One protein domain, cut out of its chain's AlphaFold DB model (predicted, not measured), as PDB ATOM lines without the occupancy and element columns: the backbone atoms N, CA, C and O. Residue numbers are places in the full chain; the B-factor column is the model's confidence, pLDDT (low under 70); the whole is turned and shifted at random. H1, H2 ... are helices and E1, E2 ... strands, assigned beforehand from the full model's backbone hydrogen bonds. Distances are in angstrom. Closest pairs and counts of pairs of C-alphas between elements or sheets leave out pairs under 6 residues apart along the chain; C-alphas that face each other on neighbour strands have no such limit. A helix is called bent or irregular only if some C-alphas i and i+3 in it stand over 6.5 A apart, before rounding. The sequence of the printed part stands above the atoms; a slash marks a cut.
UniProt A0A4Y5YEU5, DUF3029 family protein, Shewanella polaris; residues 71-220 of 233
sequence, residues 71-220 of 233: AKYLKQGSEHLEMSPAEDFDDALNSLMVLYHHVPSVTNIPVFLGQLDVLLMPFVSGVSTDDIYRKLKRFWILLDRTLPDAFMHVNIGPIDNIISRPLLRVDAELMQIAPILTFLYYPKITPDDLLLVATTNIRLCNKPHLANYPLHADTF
ATOM      1  N   ALA A  71     388.607  95.229  86.294       97.44
ATOM      2  CA  ALA A  71     387.176  95.252  86.008       97.44
ATOM      3  C   ALA A  71     386.670  96.693  85.863       97.44
ATOM      4  O   ALA A  71     385.943  97.010  84.919       97.44
ATOM      5  N   LYS A  72     387.097  97.589  86.762       97.56
ATOM      6  CA  LYS A  72     386.798  99.020  86.660       97.56
ATOM      7  C   LYS A  72     387.355  99.614  85.371       97.56
ATOM      8  O   LYS A  72     386.629 100.338  84.696       97.56
ATOM      9  N   TYR A  73     388.603  99.298  85.022       98.38
ATOM     10  CA  TYR A  73     389.215  99.776  83.783       98.38
ATOM     11  C   TYR A  73     388.458  99.295  82.538       98.38
ATOM     12  O   TYR A  73     388.095 100.119  81.709       98.38
ATOM     13  N   LEU A  74     388.123  98.005  82.444       98.69
ATOM     14  CA  LEU A  74     387.345  97.471  81.320       98.69
ATOM     15  C   LEU A  74     385.965  98.132  81.195       98.69
ATOM     16  O   LEU A  74     385.500  98.383  80.087       98.69
ATOM     17  N   LYS A  75     385.323  98.461  82.320       98.31
ATOM     18  CA  LYS A  75     383.995  99.086  82.336       98.31
ATOM     19  C   LYS A  75     384.002 100.575  81.977       98.31
ATOM     20  O   LYS A  75     382.998 101.073  81.479       98.31
ATOM     21  N   GLN A  76     385.065 101.303  82.314       98.06
ATOM     22  CA  GLN A  76     385.093 102.767  82.200       98.06
ATOM     23  C   GLN A  76     386.049 103.282  81.112       98.06
ATOM     24  O   GLN A  76     385.961 104.451  80.747       98.06
ATOM     25  N   GLY A  77     386.974 102.447  80.635       97.81
ATOM     26  CA  GLY A  77     388.100 102.878  79.818       97.81
ATOM     27  C   GLY A  77     389.138 103.684  80.611       97.81
ATOM     28  O   GLY A  77     389.281 103.557  81.835       97.81
ATOM     29  N   SER A  78     389.884 104.534  79.910       97.94
ATOM     30  CA  SER A  78     390.822 105.492  80.495       97.94
ATOM     31  C   SER A  78     390.989 106.692  79.576       97.94
ATOM     32  O   SER A  78     391.518 106.558  78.478       97.94
ATOM     33  N   GLU A  79     390.609 107.875  80.061       97.38
ATOM     34  CA  GLU A  79     390.846 109.144  79.362       97.38
ATOM     35  C   GLU A  79     392.343 109.376  79.118       97.38
ATOM     36  O   GLU A  79     392.738 109.771  78.030       97.38
ATOM     37  N   HIS A  80     393.193 109.044  80.097       97.00
ATOM     38  CA  HIS A  80     394.646 109.194  79.973       97.00
ATOM     39  C   HIS A  80     395.256 108.310  78.880       97.00
ATOM     40  O   HIS A  80     396.239 108.699  78.259       97.00
ATOM     41  N   LEU A  81     394.702 107.111  78.679       97.19
ATOM     42  CA  LEU A  81     395.165 106.184  77.644       97.19
ATOM     43  C   LEU A  81     394.363 106.320  76.345       97.19
ATOM     44  O   LEU A  81     394.609 105.557  75.419       97.19
ATOM     45  N   GLU A  82     393.404 107.250  76.292       97.56
ATOM     46  CA  GLU A  82     392.472 107.426  75.172       97.56
ATOM     47  C   GLU A  82     391.739 106.121  74.795       97.56
ATOM     48  O   GLU A  82     391.473 105.838  73.630       97.56
ATOM     49  N   MET A  83     391.401 105.314  75.805       97.81
ATOM     50  CA  MET A  83     390.719 104.028  75.643       97.81
ATOM     51  C   MET A  83     389.260 104.143  76.075       97.81
ATOM     52  O   MET A  83     388.976 104.514  77.216       97.81
ATOM     53  N   SER A  84     388.336 103.778  75.189       98.25
ATOM     54  CA  SER A  84     386.916 103.607  75.518       98.25
ATOM     55  C   SER A  84     386.690 102.384  76.425       98.25
ATOM     56  O   SER A  84     387.563 101.516  76.513       98.25
ATOM     57  N   PRO A  85     385.532 102.285  77.109       98.62
ATOM     58  CA  PRO A  85     385.081 101.032  77.710       98.62
ATOM     59  C   PRO A  85     385.132  99.870  76.713       98.62
ATOM     60  O   PRO A  85     384.849 100.070  75.535       98.62
ATOM     61  N   ALA A  86     385.449  98.667  77.189       98.56
ATOM     62  CA  ALA A  86     385.394  97.476  76.352       98.56
ATOM     63  C   ALA A  86     383.935  97.109  76.051       98.56
ATOM     64  O   ALA A  86     383.110  97.077  76.969       98.56
ATOM     65  N   GLU A  87     383.619  96.818  74.790       98.12
ATOM     66  CA  GLU A  87     382.265  96.436  74.376       98.12
ATOM     67  C   GLU A  87     382.148  94.928  74.138       98.12
ATOM     68  O   GLU A  87     381.107  94.328  74.421       98.12
ATOM     69  N   ASP A  88     383.233  94.300  73.681       98.56
ATOM     70  CA  ASP A  88     383.282  92.878  73.373       98.56
ATOM     71  C   ASP A  88     384.553  92.175  73.889       98.56
ATOM     72  O   ASP A  88     385.377  92.725  74.626       98.56
ATOM     73  N   PHE A  89     384.674  90.887  73.559       98.56
ATOM     74  CA  PHE A  89     385.780  90.052  74.014       98.56
ATOM     75  C   PHE A  89     387.134  90.503  73.455       98.56
ATOM     76  O   PHE A  89     388.145  90.397  74.148       98.56
ATOM     77  N   ASP A  90     387.172  90.986  72.212       98.44
ATOM     78  CA  ASP A  90     388.409  91.446  71.582       98.44
ATOM     79  C   ASP A  90     388.847  92.788  72.176       98.44
ATOM     80  O   ASP A  90     390.029  92.947  72.505       98.44
ATOM     81  N   ASP A  91     387.901  93.697  72.423       98.44
ATOM     82  CA  ASP A  91     388.144  94.942  73.150       98.44
ATOM     83  C   ASP A  91     388.701  94.675  74.543       98.44
ATOM     84  O   ASP A  91     389.653  95.336  74.963       98.44
ATOM     85  N   ALA A  92     388.143  93.698  75.266       98.75
ATOM     86  CA  ALA A  92     388.601  93.360  76.607       98.75
ATOM     87  C   ALA A  92     390.048  92.847  76.601       98.75
ATOM     88  O   ALA A  92     390.877  93.324  77.381       98.75
ATOM     89  N   LEU A  93     390.389  91.923  75.694       98.69
ATOM     90  CA  LEU A  93     391.760  91.419  75.557       98.69
ATOM     91  C   LEU A  93     392.742  92.527  75.159       98.69
ATOM     92  O   LEU A  93     393.821  92.635  75.748       98.69
ATOM     93  N   ASN A  94     392.371  93.368  74.189       98.44
ATOM     94  CA  ASN A  94     393.199  94.484  73.744       98.44
ATOM     95  C   ASN A  94     393.401  95.514  74.865       98.44
ATOM     96  O   ASN A  94     394.529  95.908  75.159       98.44
ATOM     97  N   SER A  95     392.323  95.894  75.548       98.50
ATOM     98  CA  SER A  95     392.352  96.857  76.648       98.50
ATOM     99  C   SER A  95     393.235  96.371  77.791       98.50
ATOM    100  O   SER A  95     394.075  97.136  78.272       98.50
ATOM    101  N   LEU A  96     393.097  95.106  78.205       98.56
ATOM    102  CA  LEU A  96     393.961  94.506  79.224       98.56
ATOM    103  C   LEU A  96     395.431  94.567  78.810       98.56
ATOM    104  O   LEU A  96     396.260  95.003  79.605       98.56
ATOM    105  N   MET A  97     395.751  94.200  77.565       98.12
ATOM    106  CA  MET A  97     397.123  94.250  77.059       98.12
ATOM    107  C   MET A  97     397.700  95.669  77.109       98.12
ATOM    108  O   MET A  97     398.830  95.849  77.563       98.12
ATOM    109  N   VAL A  98     396.922  96.676  76.698       98.06
ATOM    110  CA  VAL A  98     397.317  98.085  76.818       98.06
ATOM    111  C   VAL A  98     397.628  98.407  78.277       98.06
ATOM    112  O   VAL A  98     398.753  98.794  78.584       98.06
ATOM    113  N   LEU A  99     396.688  98.176  79.199       97.88
ATOM    114  CA  LEU A  99     396.884  98.540  80.602       97.88
ATOM    115  C   LEU A  99     398.061  97.798  81.243       97.88
ATOM    116  O   LEU A  99     398.809  98.405  82.002       97.88
ATOM    117  N   TYR A 100     398.277  96.523  80.925       97.62
ATOM    118  CA  TYR A 100     399.412  95.748  81.428       97.62
ATOM    119  C   TYR A 100     400.761  96.415  81.144       97.62
ATOM    120  O   TYR A 100     401.633  96.396  82.007       97.62
ATOM    121  N   HIS A 101     400.929  97.089  80.005       95.94
ATOM    122  CA  HIS A 101     402.159  97.833  79.709       95.94
ATOM    123  C   HIS A 101     402.346  99.115  80.540       95.94
ATOM    124  O   HIS A 101     403.443  99.673  80.541       95.94
ATOM    125  N   HIS A 102     401.318  99.556  81.268       95.06
ATOM    126  CA  HIS A 102     401.343 100.741  82.130       95.06
ATOM    127  C   HIS A 102     401.328 100.415  83.628       95.06
ATOM    128  O   HIS A 102     401.418 101.326  84.452       95.06
ATOM    129  N   VAL A 103     401.213  99.141  84.007       94.94
ATOM    130  CA  VAL A 103     401.168  98.732  85.415       94.94
ATOM    131  C   VAL A 103     402.596  98.552  85.940       94.94
ATOM    132  O   VAL A 103     403.314  97.668  85.468       94.94
ATOM    133  N   PRO A 104     403.033  99.369  86.917       91.94
ATOM    134  CA  PRO A 104     404.388  99.294  87.438       91.94
ATOM    135  C   PRO A 104     404.558  98.117  88.403       91.94
ATOM    136  O   PRO A 104     403.610  97.660  89.046       91.94
ATOM    137  N   SER A 105     405.801  97.668  88.546       91.38
ATOM    138  CA  SER A 105     406.211  96.671  89.534       91.38
ATOM    139  C   SER A 105     407.717  96.746  89.792       91.38
ATOM    140  O   SER A 105     408.436  97.479  89.104       91.38
ATOM    141  N   VAL A 106     408.219  95.898  90.693       87.31
ATOM    142  CA  VAL A 106     409.658  95.712  90.935       87.31
ATOM    143  C   VAL A 106     410.465  95.378  89.667       87.31
ATOM    144  O   VAL A 106     411.626  95.767  89.554       87.31
ATOM    145  N   THR A 107     409.869  94.741  88.657       86.88
ATOM    146  CA  THR A 107     410.535  94.372  87.390       86.88
ATOM    147  C   THR A 107     410.237  95.329  86.233       86.88
ATOM    148  O   THR A 107     410.773  95.157  85.139       86.88
ATOM    149  N   ASN A 108     409.405  96.355  86.453       88.06
ATOM    150  CA  ASN A 108     408.789  97.182  85.404       88.06
ATOM    151  C   ASN A 108     407.837  96.394  84.469       88.06
ATOM    152  O   ASN A 108     407.564  96.843  83.355       88.06
ATOM    153  N   ILE A 109     407.362  95.218  84.897       91.62
ATOM    154  CA  ILE A 109     406.399  94.361  84.184       91.62
ATOM    155  C   ILE A 109     405.288  93.957  85.173       91.62
ATOM    156  O   ILE A 109     405.599  93.625  86.315       91.62
ATOM    157  N   PRO A 110     403.994  93.987  84.809       94.38
ATOM    158  CA  PRO A 110     402.916  93.671  85.740       94.38
ATOM    159  C   PRO A 110     403.067  92.280  86.343       94.38
ATOM    160  O   PRO A 110     403.191  91.279  85.642       94.38
ATOM    161  N   VAL A 111     402.969  92.234  87.667       94.25
ATOM    162  CA  VAL A 111     402.970  90.978  88.419       94.25
ATOM    163  C   VAL A 111     401.578  90.360  88.454       94.25
ATOM    164  O   VAL A 111     401.454  89.151  88.350       94.25
ATOM    165  N   PHE A 112     400.512  91.150  88.582       95.62
ATOM    166  CA  PHE A 112     399.147  90.627  88.581       95.62
ATOM    167  C   PHE A 112     398.455  90.945  87.269       95.62
ATOM    168  O   PHE A 112     398.380  92.110  86.906       95.62
ATOM    169  N   LEU A 113     397.897  89.940  86.601       97.00
ATOM    170  CA  LEU A 113     397.073  90.108  85.402       97.00
ATOM    171  C   LEU A 113     395.578  89.915  85.685       97.00
ATOM    172  O   LEU A 113     394.770  89.780  84.771       97.00
ATOM    173  N   GLY A 114     395.186  89.864  86.955       96.75
ATOM    174  CA  GLY A 114     393.792  89.678  87.315       96.75
ATOM    175  C   GLY A 114     393.334  88.223  87.355       96.75
ATOM    176  O   GLY A 114     394.051  87.270  87.031       96.75
ATOM    177  N   GLN A 115     392.080  88.077  87.770       97.44
ATOM    178  CA  GLN A 115     391.336  86.831  87.689       97.44
ATOM    179  C   GLN A 115     390.646  86.761  86.322       97.44
ATOM    180  O   GLN A 115     389.529  87.250  86.152       97.44
ATOM    181  N   LEU A 116     391.370  86.263  85.314       98.12
ATOM    182  CA  LEU A 116     391.023  86.471  83.905       98.12
ATOM    183  C   LEU A 116     389.686  85.858  83.504       98.12
ATOM    184  O   LEU A 116     388.987  86.435  82.678       98.12
ATOM    185  N   ASP A 117     389.319  84.711  84.070       98.12
ATOM    186  CA  ASP A 117     388.028  84.104  83.769       98.12
ATOM    187  C   ASP A 117     386.882  85.027  84.186       98.12
ATOM    188  O   ASP A 117     386.055  85.376  83.351       98.12
ATOM    189  N   VAL A 118     386.902  85.539  85.416       97.25
ATOM    190  CA  VAL A 118     385.905  86.502  85.909       97.25
ATOM    191  C   VAL A 118     385.940  87.823  85.141       97.25
ATOM    192  O   VAL A 118     384.880  88.350  84.809       97.25
ATOM    193  N   LEU A 119     387.129  88.353  84.838       98.12
ATOM    194  CA  LEU A 119     387.273  89.618  84.109       98.12
ATOM    195  C   LEU A 119     386.691  89.552  82.696       98.12
ATOM    196  O   LEU A 119     386.124  90.536  82.226       98.12
ATOM    197  N   LEU A 120     386.835  88.408  82.027       98.62
ATOM    198  CA  LEU A 120     386.414  88.234  80.641       98.62
ATOM    199  C   LEU A 120     384.968  87.747  80.505       98.62
ATOM    200  O   LEU A 120     384.360  87.982  79.463       98.62
ATOM    201  N   MET A 121     384.393  87.117  81.540       98.06
ATOM    202  CA  MET A 121     383.014  86.608  81.521       98.06
ATOM    203  C   MET A 121     381.953  87.608  81.014       98.06
ATOM    204  O   MET A 121     381.073  87.169  80.275       98.06
ATOM    205  N   PRO A 122     381.986  88.917  81.343       98.12
ATOM    206  CA  PRO A 122     380.996  89.872  80.836       98.12
ATOM    207  C   PRO A 122     380.987  90.036  79.309       98.12
ATOM    208  O   PRO A 122     379.977  90.459  78.753       98.12
ATOM    209  N   PHE A 123     382.081  89.685  78.631       98.44
ATOM    210  CA  PHE A 123     382.319  89.997  77.220       98.44
ATOM    211  C   PHE A 123     382.144  88.796  76.283       98.44
ATOM    212  O   PHE A 123     382.441  88.876  75.098       98.44
ATOM    213  N   VAL A 124     381.669  87.659  76.795       97.75
ATOM    214  CA  VAL A 124     381.622  86.399  76.031       97.75
ATOM    215  C   VAL A 124     380.349  86.196  75.206       97.75
ATOM    216  O   VAL A 124     380.218  85.193  74.504       97.75
ATOM    217  N   SER A 125     379.380  87.106  75.310       96.75
ATOM    218  CA  SER A 125     378.095  86.976  74.618       96.75
ATOM    219  C   SER A 125     378.296  86.888  73.103       96.75
ATOM    220  O   SER A 125     378.931  87.747  72.502       96.75
ATOM    221  N   GLY A 126     377.748  85.843  72.477       95.19
ATOM    222  CA  GLY A 126     377.882  85.610  71.034       95.19
ATOM    223  C   GLY A 126     379.239  85.054  70.587       95.19
ATOM    224  O   GLY A 126     379.415  84.805  69.397       95.19
ATOM    225  N   VAL A 127     380.177  84.808  71.509       97.19
ATOM    226  CA  VAL A 127     381.488  84.222  71.203       97.19
ATOM    227  C   VAL A 127     381.450  82.720  71.469       97.19
ATOM    228  O   VAL A 127     381.104  82.272  72.563       97.19
ATOM    229  N   SER A 128     381.797  81.912  70.466       96.94
ATOM    230  CA  SER A 128     381.824  80.457  70.630       96.94
ATOM    231  C   SER A 128     382.985  80.014  71.530       96.94
ATOM    232  O   SER A 128     384.022  80.673  71.608       96.94
ATOM    233  N   THR A 129     382.862  78.850  72.172       95.75
ATOM    234  CA  THR A 129     383.951  78.279  72.984       95.75
ATOM    235  C   THR A 129     385.230  78.037  72.170       95.75
ATOM    236  O   THR A 129     386.330  78.182  72.704       95.75
ATOM    237  N   ASP A 130     385.110  77.693  70.881       97.50
ATOM    238  CA  ASP A 130     386.274  77.539  69.995       97.50
ATOM    239  C   ASP A 130     386.954  78.887  69.729       97.50
ATOM    240  O   ASP A 130     388.174  79.003  69.848       97.50
ATOM    241  N   ASP A 131     386.173  79.937  69.462       98.19
ATOM    242  CA  ASP A 131     386.702  81.290  69.277       98.19
ATOM    243  C   ASP A 131     387.387  81.808  70.538       98.19
ATOM    244  O   ASP A 131     388.506  82.319  70.451       98.19
ATOM    245  N   ILE A 132     386.764  81.615  71.704       98.56
ATOM    246  CA  ILE A 132     387.352  81.913  73.014       98.56
ATOM    247  C   ILE A 132     388.710  81.218  73.137       98.56
ATOM    248  O   ILE A 132     389.715  81.880  73.389       98.56
ATOM    249  N   TYR A 133     388.778  79.905  72.902       98.69
ATOM    250  CA  TYR A 133     390.032  79.156  72.975       98.69
ATOM    251  C   TYR A 133     391.097  79.709  72.013       98.69
ATOM    252  O   TYR A 133     392.230  79.958  72.431       98.69
ATOM    253  N   ARG A 134     390.755  79.966  70.743       98.69
ATOM    254  CA  ARG A 134     391.714  80.490  69.752       98.69
ATOM    255  C   ARG A 134     392.233  81.876  70.135       98.69
ATOM    256  O   ARG A 134     393.425  82.148  69.968       98.69
ATOM    257  N   LYS A 135     391.360  82.751  70.637       98.69
ATOM    258  CA  LYS A 135     391.708  84.113  71.067       98.69
ATOM    259  C   LYS A 135     392.556  84.092  72.337       98.69
ATOM    260  O   LYS A 135     393.623  84.701  72.350       98.69
ATOM    261  N   LEU A 136     392.167  83.308  73.343       98.75
ATOM    262  CA  LEU A 136     392.949  83.117  74.567       98.75
ATOM    263  C   LEU A 136     394.324  82.521  74.282       98.75
ATOM    264  O   LEU A 136     395.303  82.981  74.851       98.75
ATOM    265  N   LYS A 137     394.435  81.559  73.359       98.75
ATOM    266  CA  LYS A 137     395.732  81.003  72.951       98.75
ATOM    267  C   LYS A 137     396.662  82.082  72.398       98.75
ATOM    268  O   LYS A 137     397.831  82.140  72.766       98.75
ATOM    269  N   ARG A 138     396.147  82.955  71.526       98.62
ATOM    270  CA  ARG A 138     396.914  84.087  70.975       98.62
ATOM    271  C   ARG A 138     397.291  85.088  72.062       98.62
ATOM    272  O   ARG A 138     398.432  85.535  72.086       98.62
ATOM    273  N   PHE A 139     396.363  85.389  72.966       98.44
ATOM    274  CA  PHE A 139     396.603  86.269  74.105       98.44
ATOM    275  C   PHE A 139     397.684  85.714  75.041       98.44
ATOM    276  O   PHE A 139     398.600  86.435  75.412       98.44
ATOM    277  N   TRP A 140     397.652  84.414  75.343       97.75
ATOM    278  CA  TRP A 140     398.646  83.741  76.185       97.75
ATOM    279  C   TRP A 140     400.050  83.781  75.582       97.75
ATOM    280  O   TRP A 140     401.025  84.048  76.284       97.75
ATOM    281  N   ILE A 141     400.158  83.562  74.267       97.69
ATOM    282  CA  ILE A 141     401.423  83.710  73.535       97.69
ATOM    283  C   ILE A 141     401.894  85.165  73.591       97.69
ATOM    284  O   ILE A 141     403.078  85.415  73.810       97.69
ATOM    285  N   LEU A 142     400.985  86.124  73.398       96.94
ATOM    286  CA  LEU A 142     401.321  87.544  73.431       96.94
ATOM    287  C   LEU A 142     401.901  87.941  74.793       96.94
ATOM    288  O   LEU A 142     402.984  88.516  74.817       96.94
ATOM    289  N   LEU A 143     401.245  87.556  75.893       96.50
ATOM    290  CA  LEU A 143     401.714  87.814  77.258       96.50
ATOM    291  C   LEU A 143     403.158  87.334  77.467       96.50
ATOM    292  O   LEU A 143     404.014  88.118  77.861       96.50
ATOM    293  N   ASP A 144     403.462  86.079  77.137       94.31
ATOM    294  CA  ASP A 144     404.805  85.504  77.330       94.31
ATOM    295  C   ASP A 144     405.868  86.154  76.425       94.31
ATOM    296  O   ASP A 144     407.047  86.202  76.768       94.31
ATOM    297  N   ARG A 145     405.479  86.676  75.254       93.88
ATOM    298  CA  ARG A 145     406.412  87.334  74.319       93.88
ATOM    299  C   ARG A 145     406.654  88.809  74.638       93.88
ATOM    300  O   ARG A 145     407.737  89.303  74.332       93.88
ATOM    301  N   THR A 146     405.684  89.523  75.210       93.31
ATOM    302  CA  THR A 146     405.782  90.980  75.439       93.31
ATOM    303  C   THR A 146     406.029  91.353  76.897       93.31
ATOM    304  O   THR A 146     406.616  92.409  77.164       93.31
ATOM    305  N   LEU A 147     405.653  90.472  77.824       92.75
ATOM    306  CA  LEU A 147     405.800  90.621  79.268       92.75
ATOM    307  C   LEU A 147     406.540  89.406  79.868       92.75
ATOM    308  O   LEU A 147     405.985  88.710  80.715       92.75
ATOM    309  N   PRO A 148     407.787  89.111  79.437       85.75
ATOM    310  CA  PRO A 148     408.530  87.944  79.906       85.75
ATOM    311  C   PRO A 148     409.041  88.170  81.337       85.75
ATOM    312  O   PRO A 148     410.207  88.501  81.554       85.75
ATOM    313  N   ASP A 149     408.151  88.018  82.312       87.56
ATOM    314  CA  ASP A 149     408.446  88.123  83.734       87.56
ATOM    315  C   ASP A 149     407.996  86.858  84.465       87.56
ATOM    316  O   ASP A 149     406.841  86.435  84.378       87.56
ATOM    317  N   ALA A 150     408.924  86.270  85.219       85.25
ATOM    318  CA  ALA A 150     408.658  85.112  86.058       85.25
ATOM    319  C   ALA A 150     407.647  85.418  87.175       85.25
ATOM    320  O   ALA A 150     407.029  84.494  87.688       85.25
ATOM    321  N   PHE A 151     407.448  86.689  87.539       88.12
ATOM    322  CA  PHE A 151     406.452  87.097  88.530       88.12
ATOM    323  C   PHE A 151     405.062  87.368  87.943       88.12
ATOM    324  O   PHE A 151     404.157  87.714  88.698       88.12
ATOM    325  N   MET A 152     404.849  87.224  86.632       92.62
ATOM    326  CA  MET A 152     403.553  87.505  86.015       92.62
ATOM    327  C   MET A 152     402.529  86.408  86.344       92.62
ATOM    328  O   MET A 152     402.712  85.254  85.966       92.62
ATOM    329  N   HIS A 153     401.442  86.760  87.031       94.00
ATOM    330  CA  HIS A 153     400.435  85.847  87.574       94.00
ATOM    331  C   HIS A 153     399.037  86.102  87.015       94.00
ATOM    332  O   HIS A 153     398.551  87.231  86.982       94.00
ATOM    333  N   VAL A 154     398.349  85.012  86.693       97.06
ATOM    334  CA  VAL A 154     396.921  84.964  86.372       97.06
ATOM    335  C   VAL A 154     396.210  84.127  87.427       97.06
ATOM    336  O   VAL A 154     396.701  83.072  87.838       97.06
ATOM    337  N   ASN A 155     395.028  84.562  87.861       97.94
ATOM    338  CA  ASN A 155     394.128  83.730  88.659       97.94
ATOM    339  C   ASN A 155     392.926  83.267  87.826       97.94
ATOM    340  O   ASN A 155     392.516  83.957  86.894       97.94
ATOM    341  N   ILE A 156     392.367  82.107  88.169       98.19
ATOM    342  CA  ILE A 156     391.105  81.578  87.627       98.19
ATOM    343  C   ILE A 156     390.338  80.777  88.690       98.19
ATOM    344  O   ILE A 156     390.908  80.429  89.726       98.19
ATOM    345  N   GLY A 157     389.084  80.411  88.411       96.56
ATOM    346  CA  GLY A 157     388.239  79.640  89.327       96.56
ATOM    347  C   GLY A 157     387.679  80.525  90.443       96.56
ATOM    348  O   GLY A 157     387.850  81.735  90.398       96.56
ATOM    349  N   PRO A 158     386.986  79.991  91.457       95.94
ATOM    350  CA  PRO A 158     386.637  78.581  91.660       95.94
ATOM    351  C   PRO A 158     385.471  78.068  90.812       95.94
ATOM    352  O   PRO A 158     385.198  76.867  90.833       95.94
ATOM    353  N   ILE A 159     384.764  78.961  90.114       96.19
ATOM    354  CA  ILE A 159     383.559  78.643  89.344       96.19
ATOM    355  C   ILE A 159     383.949  78.115  87.963       96.19
ATOM    356  O   ILE A 159     384.725  78.753  87.254       96.19
ATOM    357  N   ASP A 160     383.354  76.991  87.561       97.19
ATOM    358  CA  ASP A 160     383.469  76.488  86.194       97.19
ATOM    359  C   ASP A 160     382.717  77.391  85.214       97.19
ATOM    360  O   ASP A 160     381.550  77.731  85.412       97.19
ATOM    361  N   ASN A 161     383.403  77.801  84.156       96.62
ATOM    362  CA  ASN A 161     382.870  78.719  83.162       96.62
ATOM    363  C   ASN A 161     383.574  78.551  81.810       96.62
ATOM    364  O   ASN A 161     384.626  77.913  81.697       96.62
ATOM    365  N   ILE A 162     383.008  79.179  80.782       97.00
ATOM    366  CA  ILE A 162     383.460  79.042  79.395       97.00
ATOM    367  C   ILE A 162     384.835  79.666  79.107       97.00
ATOM    368  O   ILE A 162     385.342  79.477  78.008       97.00
ATOM    369  N   ILE A 163     385.459  80.363  80.067       98.06
ATOM    370  CA  ILE A 163     386.833  80.887  79.974       98.06
ATOM    371  C   ILE A 163     387.829  79.992  80.724       98.06
ATOM    372  O   ILE A 163     388.908  79.699  80.206       98.06
ATOM    373  N   SER A 164     387.461  79.515  81.915       96.69
ATOM    374  CA  SER A 164     388.330  78.745  82.816       96.69
ATOM    375  C   SER A 164     388.910  77.481  82.164       96.69
ATOM    376  O   SER A 164     390.127  77.281  82.173       96.69
ATOM    377  N   ARG A 165     388.073  76.651  81.524       96.50
ATOM    378  CA  ARG A 165     388.514  75.417  80.850       96.50
ATOM    379  C   ARG A 165     389.375  75.693  79.613       96.50
ATOM    380  O   ARG A 165     390.424  75.059  79.495       96.50
ATOM    381  N   PRO A 166     389.013  76.625  78.707       98.06
ATOM    382  CA  PRO A 166     389.917  77.033  77.638       98.06
ATOM    383  C   PRO A 166     391.265  77.567  78.124       98.06
ATOM    384  O   PRO A 166     392.275  77.182  77.546       98.06
ATOM    385  N   LEU A 167     391.315  78.380  79.187       97.94
ATOM    386  CA  LEU A 167     392.581  78.855  79.763       97.94
ATOM    387  C   LEU A 167     393.447  77.699  80.273       97.94
ATOM    388  O   LEU A 167     394.623  77.622  79.925       97.94
ATOM    389  N   LEU A 168     392.862  76.762  81.026       98.19
ATOM    390  CA  LEU A 168     393.557  75.551  81.475       98.19
ATOM    391  C   LEU A 168     394.094  74.737  80.289       98.19
ATOM    392  O   LEU A 168     395.236  74.282  80.316       98.19
ATOM    393  N   ARG A 169     393.296  74.573  79.229       98.06
ATOM    394  CA  ARG A 169     393.728  73.880  78.010       98.06
ATOM    395  C   ARG A 169     394.895  74.599  77.333       98.06
ATOM    396  O   ARG A 169     395.849  73.945  76.935       98.06
ATOM    397  N   VAL A 170     394.814  75.922  77.194       98.38
ATOM    398  CA  VAL A 170     395.857  76.751  76.577       98.38
ATOM    399  C   VAL A 170     397.171  76.650  77.349       98.38
ATOM    400  O   VAL A 170     398.209  76.435  76.727       98.38
ATOM    401  N   ASP A 171     397.134  76.756  78.679       97.25
ATOM    402  CA  ASP A 171     398.340  76.699  79.512       97.25
ATOM    403  C   ASP A 171     399.024  75.323  79.435       97.25
ATOM    404  O   ASP A 171     400.236  75.240  79.226       97.25
ATOM    405  N   ALA A 172     398.247  74.235  79.496       97.62
ATOM    406  CA  ALA A 172     398.768  72.875  79.344       97.62
ATOM    407  C   ALA A 172     399.299  72.573  77.937       97.62
ATOM    408  O   ALA A 172     400.250  71.812  77.790       97.62
ATOM    409  N   GLU A 173     398.693  73.150  76.900       97.88
ATOM    410  CA  GLU A 173     399.122  72.945  75.518       97.88
ATOM    411  C   GLU A 173     400.402  73.718  75.192       97.88
ATOM    412  O   GLU A 173     401.295  73.187  74.531       97.88
ATOM    413  N   LEU A 174     400.491  74.976  75.628       97.31
ATOM    414  CA  LEU A 174     401.627  75.841  75.320       97.31
ATOM    415  C   LEU A 174     402.834  75.572  76.222       97.31
ATOM    416  O   LEU A 174     403.960  75.793  75.784       97.31
ATOM    417  N   MET A 175     402.607  75.122  77.464       95.62
ATOM    418  CA  MET A 175     403.656  74.847  78.459       95.62
ATOM    419  C   MET A 175     404.652  76.008  78.626       95.62
ATOM    420  O   MET A 175     405.846  75.805  78.848       95.62
ATOM    421  N   GLN A 176     404.167  77.243  78.483       92.19
ATOM    422  CA  GLN A 176     404.983  78.443  78.645       92.19
ATOM    423  C   GLN A 176     405.394  78.617  80.101       92.19
ATOM    424  O   GLN A 176     404.676  78.201  81.010       92.19
ATOM    425  N   ILE A 177     406.521  79.286  80.333       86.50
ATOM    426  CA  ILE A 177     406.961  79.622  81.691       86.50
ATOM    427  C   ILE A 177     406.003  80.663  82.284       86.50
ATOM    428  O   ILE A 177     405.452  80.428  83.362       86.50
ATOM    429  N   ALA A 178     405.715  81.741  81.545       90.44
ATOM    430  CA  ALA A 178     404.814  82.805  81.966       90.44
ATOM    431  C   ALA A 178     403.521  82.868  81.107       90.44
ATOM    432  O   ALA A 178     403.515  82.448  79.944       90.44
ATOM    433  N   PRO A 179     402.408  83.380  81.667       93.31
ATOM    434  CA  PRO A 179     402.229  83.698  83.083       93.31
ATOM    435  C   PRO A 179     402.152  82.432  83.957       93.31
ATOM    436  O   PRO A 179     401.837  81.332  83.495       93.31
ATOM    437  N   ILE A 180     402.427  82.595  85.247       94.00
ATOM    438  CA  ILE A 180     402.087  81.622  86.280       94.00
ATOM    439  C   ILE A 180     400.563  81.615  86.438       94.00
ATOM    440  O   ILE A 180     399.938  82.661  86.610       94.00
ATOM    441  N   LEU A 181     399.953  80.432  86.395       96.31
ATOM    442  CA  LEU A 181     398.512  80.264  86.555       96.31
ATOM    443  C   LEU A 181     398.212  79.744  87.960       96.31
ATOM    444  O   LEU A 181     398.783  78.746  88.392       96.31
ATOM    445  N   THR A 182     397.305  80.408  88.669       97.19
ATOM    446  CA  THR A 182     396.764  79.938  89.950       97.19
ATOM    447  C   THR A 182     395.277  79.657  89.804       97.19
ATOM    448  O   THR A 182     394.510  80.516  89.374       97.19
ATOM    449  N   PHE A 183     394.862  78.462  90.194       97.94
ATOM    450  CA  PHE A 183     393.474  78.057  90.279       97.94
ATOM    451  C   PHE A 183     392.998  78.188  91.728       97.94
ATOM    452  O   PHE A 183     393.493  77.517  92.639       97.94
ATOM    453  N   LEU A 184     392.040  79.083  91.938       97.50
ATOM    454  CA  LEU A 184     391.371  79.293  93.212       97.50
ATOM    455  C   LEU A 184     390.394  78.133  93.423       97.50
ATOM    456  O   LEU A 184     389.402  78.028  92.718       97.50
ATOM    457  N   TYR A 185     390.673  77.242  94.366       97.81
ATOM    458  CA  TYR A 185     389.861  76.058  94.632       97.81
ATOM    459  C   TYR A 185     388.874  76.303  95.775       97.81
ATOM    460  O   TYR A 185     389.271  76.715  96.869       97.81
ATOM    461  N   TYR A 186     387.595  75.992  95.549       97.81
ATOM    462  CA  TYR A 186     386.573  75.987  96.594       97.81
ATOM    463  C   TYR A 186     385.783  74.666  96.563       97.81
ATOM    464  O   TYR A 186     384.910  74.507  95.709       97.81
ATOM    465  N   PRO A 187     385.988  73.760  97.543       96.69
ATOM    466  CA  PRO A 187     385.314  72.460  97.601       96.69
ATOM    467  C   PRO A 187     383.789  72.462  97.430       96.69
ATOM    468  O   PRO A 187     383.230  71.467  96.991       96.69
ATOM    469  N   LYS A 188     383.090  73.544  97.807       97.38
ATOM    470  CA  LYS A 188     381.619  73.587  97.736       97.38
ATOM    471  C   LYS A 188     381.073  73.913  96.346       97.38
ATOM    472  O   LYS A 188     379.898  73.655  96.114       97.38
ATOM    473  N   ILE A 189     381.868  74.535  95.472       97.25
ATOM    474  CA  ILE A 189     381.381  75.047  94.178       97.25
ATOM    475  C   ILE A 189     382.252  74.657  92.988       97.25
ATOM    476  O   ILE A 189     381.770  74.721  91.863       97.25
ATOM    477  N   THR A 190     383.507  74.263  93.207       98.25
ATOM    478  CA  THR A 190     384.365  73.755  92.138       98.25
ATOM    479  C   THR A 190     383.955  72.320  91.801       98.25
ATOM    480  O   THR A 190     384.049  71.465  92.680       98.25
ATOM    481  N   PRO A 191     383.543  72.028  90.555       97.94
ATOM    482  CA  PRO A 191     383.242  70.664  90.135       97.94
ATOM    483  C   PRO A 191     384.474  69.749  90.182       97.94
ATOM    484  O   PRO A 191     385.584  70.169  89.838       97.94
ATOM    485  N   ASP A 192     384.273  68.481  90.544       97.81
ATOM    486  CA  ASP A 192     385.352  67.485  90.628       97.81
ATOM    487  C   ASP A 192     386.063  67.274  89.285       97.81
ATOM    488  O   ASP A 192     387.275  67.065  89.240       97.81
ATOM    489  N   ASP A 193     385.332  67.360  88.173       98.00
ATOM    490  CA  ASP A 193     385.897  67.189  86.837       98.00
ATOM    491  C   ASP A 193     386.748  68.398  86.403       98.00
ATOM    492  O   ASP A 193     387.752  68.223  85.714       98.00
ATOM    493  N   LEU A 194     386.420  69.613  86.854       98.06
ATOM    494  CA  LEU A 194     387.276  70.789  86.680       98.06
ATOM    495  C   LEU A 194     388.556  70.673  87.521       98.06
ATOM    496  O   LEU A 194     389.650  70.945  87.019       98.06
ATOM    497  N   LEU A 195     388.442  70.224  88.776       97.56
ATOM    498  CA  LEU A 195     389.607  69.949  89.622       97.56
ATOM    499  C   LEU A 195     390.497  68.857  89.008       97.56
ATOM    500  O   LEU A 195     391.725  68.970  89.029       97.56
ATOM    501  N   LEU A 196     389.901  67.818  88.419       97.88
ATOM    502  CA  LEU A 196     390.636  66.777  87.706       97.88
ATOM    503  C   LEU A 196     391.420  67.346  86.514       97.88
ATOM    504  O   LEU A 196     392.572  66.965  86.310       97.88
ATOM    505  N   VAL A 197     390.847  68.286  85.753       98.00
ATOM    506  CA  VAL A 197     391.576  68.983  84.677       98.00
ATOM    507  C   VAL A 197     392.757  69.771  85.247       98.00
ATOM    508  O   VAL A 197     393.879  69.610  84.770       98.00
ATOM    509  N   ALA A 198     392.543  70.575  86.294       97.56
ATOM    510  CA  ALA A 198     393.610  71.367  86.907       97.56
ATOM    511  C   ALA A 198     394.758  70.480  87.428       97.56
ATOM    512  O   ALA A 198     395.922  70.723  87.126       97.56
ATOM    513  N   THR A 199     394.442  69.402  88.148       97.50
ATOM    514  CA  THR A 199     395.446  68.460  88.675       97.50
ATOM    515  C   THR A 199     396.157  67.665  87.575       97.50
ATOM    516  O   THR A 199     397.359  67.413  87.678       97.50
ATOM    517  N   THR A 200     395.460  67.321  86.490       97.94
ATOM    518  CA  THR A 200     396.072  66.696  85.306       97.94
ATOM    519  C   THR A 200     397.075  67.640  84.648       97.94
ATOM    520  O   THR A 200     398.188  67.220  84.334       97.94
ATOM    521  N   ASN A 201     396.727  68.920  84.504       97.69
ATOM    522  CA  ASN A 201     397.626  69.931  83.953       97.69
ATOM    523  C   ASN A 201     398.889  70.108  84.803       97.69
ATOM    524  O   ASN A 201     399.977  70.167  84.240       97.69
ATOM    525  N   ILE A 202     398.783  70.075  86.139       96.69
ATOM    526  CA  ILE A 202     399.953  70.170  87.032       96.69
ATOM    527  C   ILE A 202     400.984  69.092  86.697       96.69
ATOM    528  O   ILE A 202     402.177  69.375  86.630       96.69
ATOM    529  N   ARG A 203     400.536  67.863  86.424       95.38
ATOM    530  CA  ARG A 203     401.431  66.770  86.024       95.38
ATOM    531  C   ARG A 203     402.100  67.014  84.665       95.38
ATOM    532  O   ARG A 203     403.182  66.481  84.432       95.38
ATOM    533  N   LEU A 204     401.453  67.757  83.768       94.94
ATOM    534  CA  LEU A 204     401.927  68.013  82.405       94.94
ATOM    535  C   LEU A 204     402.863  69.224  82.324       94.94
ATOM    536  O   LEU A 204     403.901  69.141  81.675       94.94
ATOM    537  N   CYS A 205     402.506  70.337  82.969       94.31
ATOM    538  CA  CYS A 205     403.176  71.629  82.802       94.31
ATOM    539  C   CYS A 205     403.514  72.348  84.122       94.31
ATOM    540  O   CYS A 205     403.881  73.521  84.097       94.31
ATOM    541  N   ASN A 206     403.408  71.670  85.273       93.12
ATOM    542  CA  ASN A 206     403.620  72.224  86.622       93.12
ATOM    543  C   ASN A 206     402.667  73.371  87.013       93.12
ATOM    544  O   ASN A 206     402.907  74.056  88.006       93.12
ATOM    545  N   LYS A 207     401.576  73.567  86.262       94.38
ATOM    546  CA  LYS A 207     400.554  74.596  86.485       94.38
ATOM    547  C   LYS A 207     399.149  74.029  86.227       94.38
ATOM    548  O   LYS A 207     399.016  73.068  85.474       94.38
ATOM    549  N   PRO A 208     398.093  74.592  86.838       96.12
ATOM    550  CA  PRO A 208     398.101  75.745  87.741       96.12
ATOM    551  C   PRO A 208     398.545  75.409  89.176       96.12
ATOM    552  O   PRO A 208     398.383  74.285  89.634       96.12
ATOM    553  N   HIS A 209     399.009  76.396  89.939       95.25
ATOM    554  CA  HIS A 209     399.074  76.274  91.400       95.25
ATOM    555  C   HIS A 209     397.659  76.267  91.989       95.25
ATOM    556  O   HIS A 209     396.785  76.975  91.495       95.25
ATOM    557  N   LEU A 210     397.417  75.499  93.053       96.00
ATOM    558  CA  LEU A 210     396.117  75.459  93.728       96.00
ATOM    559  C   LEU A 210     396.142  76.350  94.974       96.00
ATOM    560  O   LEU A 210     396.994  76.165  95.840       96.00
ATOM    561  N   ALA A 211     395.192  77.279  95.083       95.75
ATOM    562  CA  ALA A 211     395.023  78.138  96.257       95.75
ATOM    563  C   ALA A 211     393.668  77.880  96.931       95.75
ATOM    564  O   ALA A 211     392.652  77.736  96.255       95.75
ATOM    565  N   ASN A 212     393.635  77.828  98.265       95.56
ATOM    566  CA  ASN A 212     392.407  77.593  99.029       95.56
ATOM    567  C   ASN A 212     391.552  78.869  99.052       95.56
ATOM    568  O   ASN A 212     391.813  79.781  99.836       95.56
ATOM    569  N   TYR A 213     390.538  78.940  98.186       95.88
ATOM    570  CA  TYR A 213     389.730  80.146  98.022       95.88
ATOM    571  C   TYR A 213     389.018  80.572  99.315       95.88
ATOM    572  O   TYR A 213     389.186  81.733  99.677       95.88
ATOM    573  N   PRO A 214     388.291  79.696 100.049       95.50
ATOM    574  CA  PRO A 214     387.660  80.080 101.315       95.50
ATOM    575  C   PRO A 214     388.628  80.699 102.322       95.50
ATOM    576  O   PRO A 214     388.335  81.752 102.870       95.50
ATOM    577  N   LEU A 215     389.803  80.091 102.513       94.44
ATOM    578  CA  LEU A 215     390.789  80.587 103.475       94.44
ATOM    579  C   LEU A 215     391.236  82.019 103.144       94.44
ATOM    580  O   LEU A 215     391.304  82.873 104.028       94.44
ATOM    581  N   HIS A 216     391.529  82.291 101.872       93.12
ATOM    582  CA  HIS A 216     391.925  83.629 101.444       93.12
ATOM    583  C   HIS A 216     390.746  84.607 101.486       93.12
ATOM    584  O   HIS A 216     390.894  85.709 102.006       93.12
ATOM    585  N   ALA A 217     389.569  84.203 101.007       92.44
ATOM    586  CA  ALA A 217     388.371  85.037 101.021       92.44
ATOM    587  C   ALA A 217     387.969  85.462 102.444       92.44
ATOM    588  O   ALA A 217     387.587  86.609 102.635       92.44
ATOM    589  N   ASP A 218     388.119  84.578 103.435       93.75
ATOM    590  CA  ASP A 218     387.823  84.869 104.844       93.75
ATOM    591  C   ASP A 218     388.880  85.780 105.502       93.75
ATOM    592  O   ASP A 218     388.612  86.408 106.527       93.75
ATOM    593  N   THR A 219     390.086  85.865 104.926       93.50
ATOM    594  CA  THR A 219     391.192  86.691 105.444       93.50
ATOM    595  C   THR A 219     391.094  88.148 104.987       93.50
ATOM    596  O   THR A 219     391.494  89.059 105.716       93.50
ATOM    597  N   PHE A 220     390.590  88.383 103.775       91.06
ATOM    598  CA  PHE A 220     390.541  89.708 103.159       91.06
ATOM    599  C   PHE A 220     389.133  90.313 103.205       91.06
ATOM    600  O   PHE A 220     388.131  89.630 103.384       91.06
TER     601      PHE A 220
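AT A GLANCE: This is residues 71 to 220 of the 233 residues of the protein "DUF3029 family protein" of Shewanella polaris (UniProt A0A4Y5YEU5). A twisted wall of four short parallel strands has H5 and H6 side by side over one face, with H4 packed on H5 farther from the sheet. H1 and H2 lie toward the E1 edge and H3 follows E1, while H7 follows E4 at the other edge. The printed part has 150 residues with seven named helices and four named strands, in the order H1 H2 E1 H3 H4 E2 H5 E3 H6 E4 H7; the sheet order is E1 E2 E3 E4, and the class is mixed, helices and strands. It is compact, with a radius of gyration of the C-alphas of 15.1 A and spans of 43 by 37 by 34 A.

HOW THE PARTS SIT: H1, residues 71 to 76, and H2, residues 89 to 100, only just touch, with 3 pairs of C-alphas within 8 A; the closest are Leu 74 and Ala 92, 6.4 A. H2, with residues 89 to 92 alone, touches H3, residues 116 to 123, the closest C-alphas being Phe 89 and Phe 123, 4.7 A. E1, residues 112 to 115, and E2, residues 153 to 156, are parallel at 3 degrees, with N 113 and O 153 2.8 A apart. H4, residues 129 to 146, touches H5, residues 164 to 174, at a steep tilt of 52 degrees, the closest C-alphas being Tyr 133 and Pro 166, 5.1 A. E3, residues 180 to 185, is parallel to E2 at 30 degrees, with N 154 and O 180 2.8 A apart. H5 has a height over the sheet of 10.2 A. H6, residues 192 to 205, touches H5 at a shallow tilt of 18 degrees, the closest C-alphas being Ala 172 and Asn 201, 5.6 A. H5 and H6 on one face of the sheet make two layers, helices over strands. E4, residues 209 to 212, is parallel to E3 at 32 degrees, with N 183 and O 209 2.8 A apart. H7, residues 213 to 219, only grazes the sheet with residues 213 to 216. Three strand-helix-strand units, parallel neighbour strands joined through helices, have right-handed crossovers: E1, H3 H4, E2; E2, H5, E3; E3, H6, E4. Every O i to N i+4 pair is within hydrogen-bond range in H1, H2, H4, H5, H6 and H7, and 2 of 4 are in H3.

IN THESE COORDINATES: H1 begins at C-alpha 71, (387.176, 95.252, 86.008). H4 is 25.4 A long, H6 19.9 A, H2 16.5 A, E3 15.8 A and H5 15.5 A. H3 is irregular, with C-alphas 119 and 122 7.1 A apart. H7 ends at C-alpha 219, (391.192, 86.691, 105.444).

THE WHOLE: The C-alphas farthest apart, Glu 79 and Arg 203, are 44.2 A apart. The printed part has no cut. The links H1 to H2 and H2 to E1 are long. Mean pLDDT of the printed part is 96.2, and no printed residue is under 70.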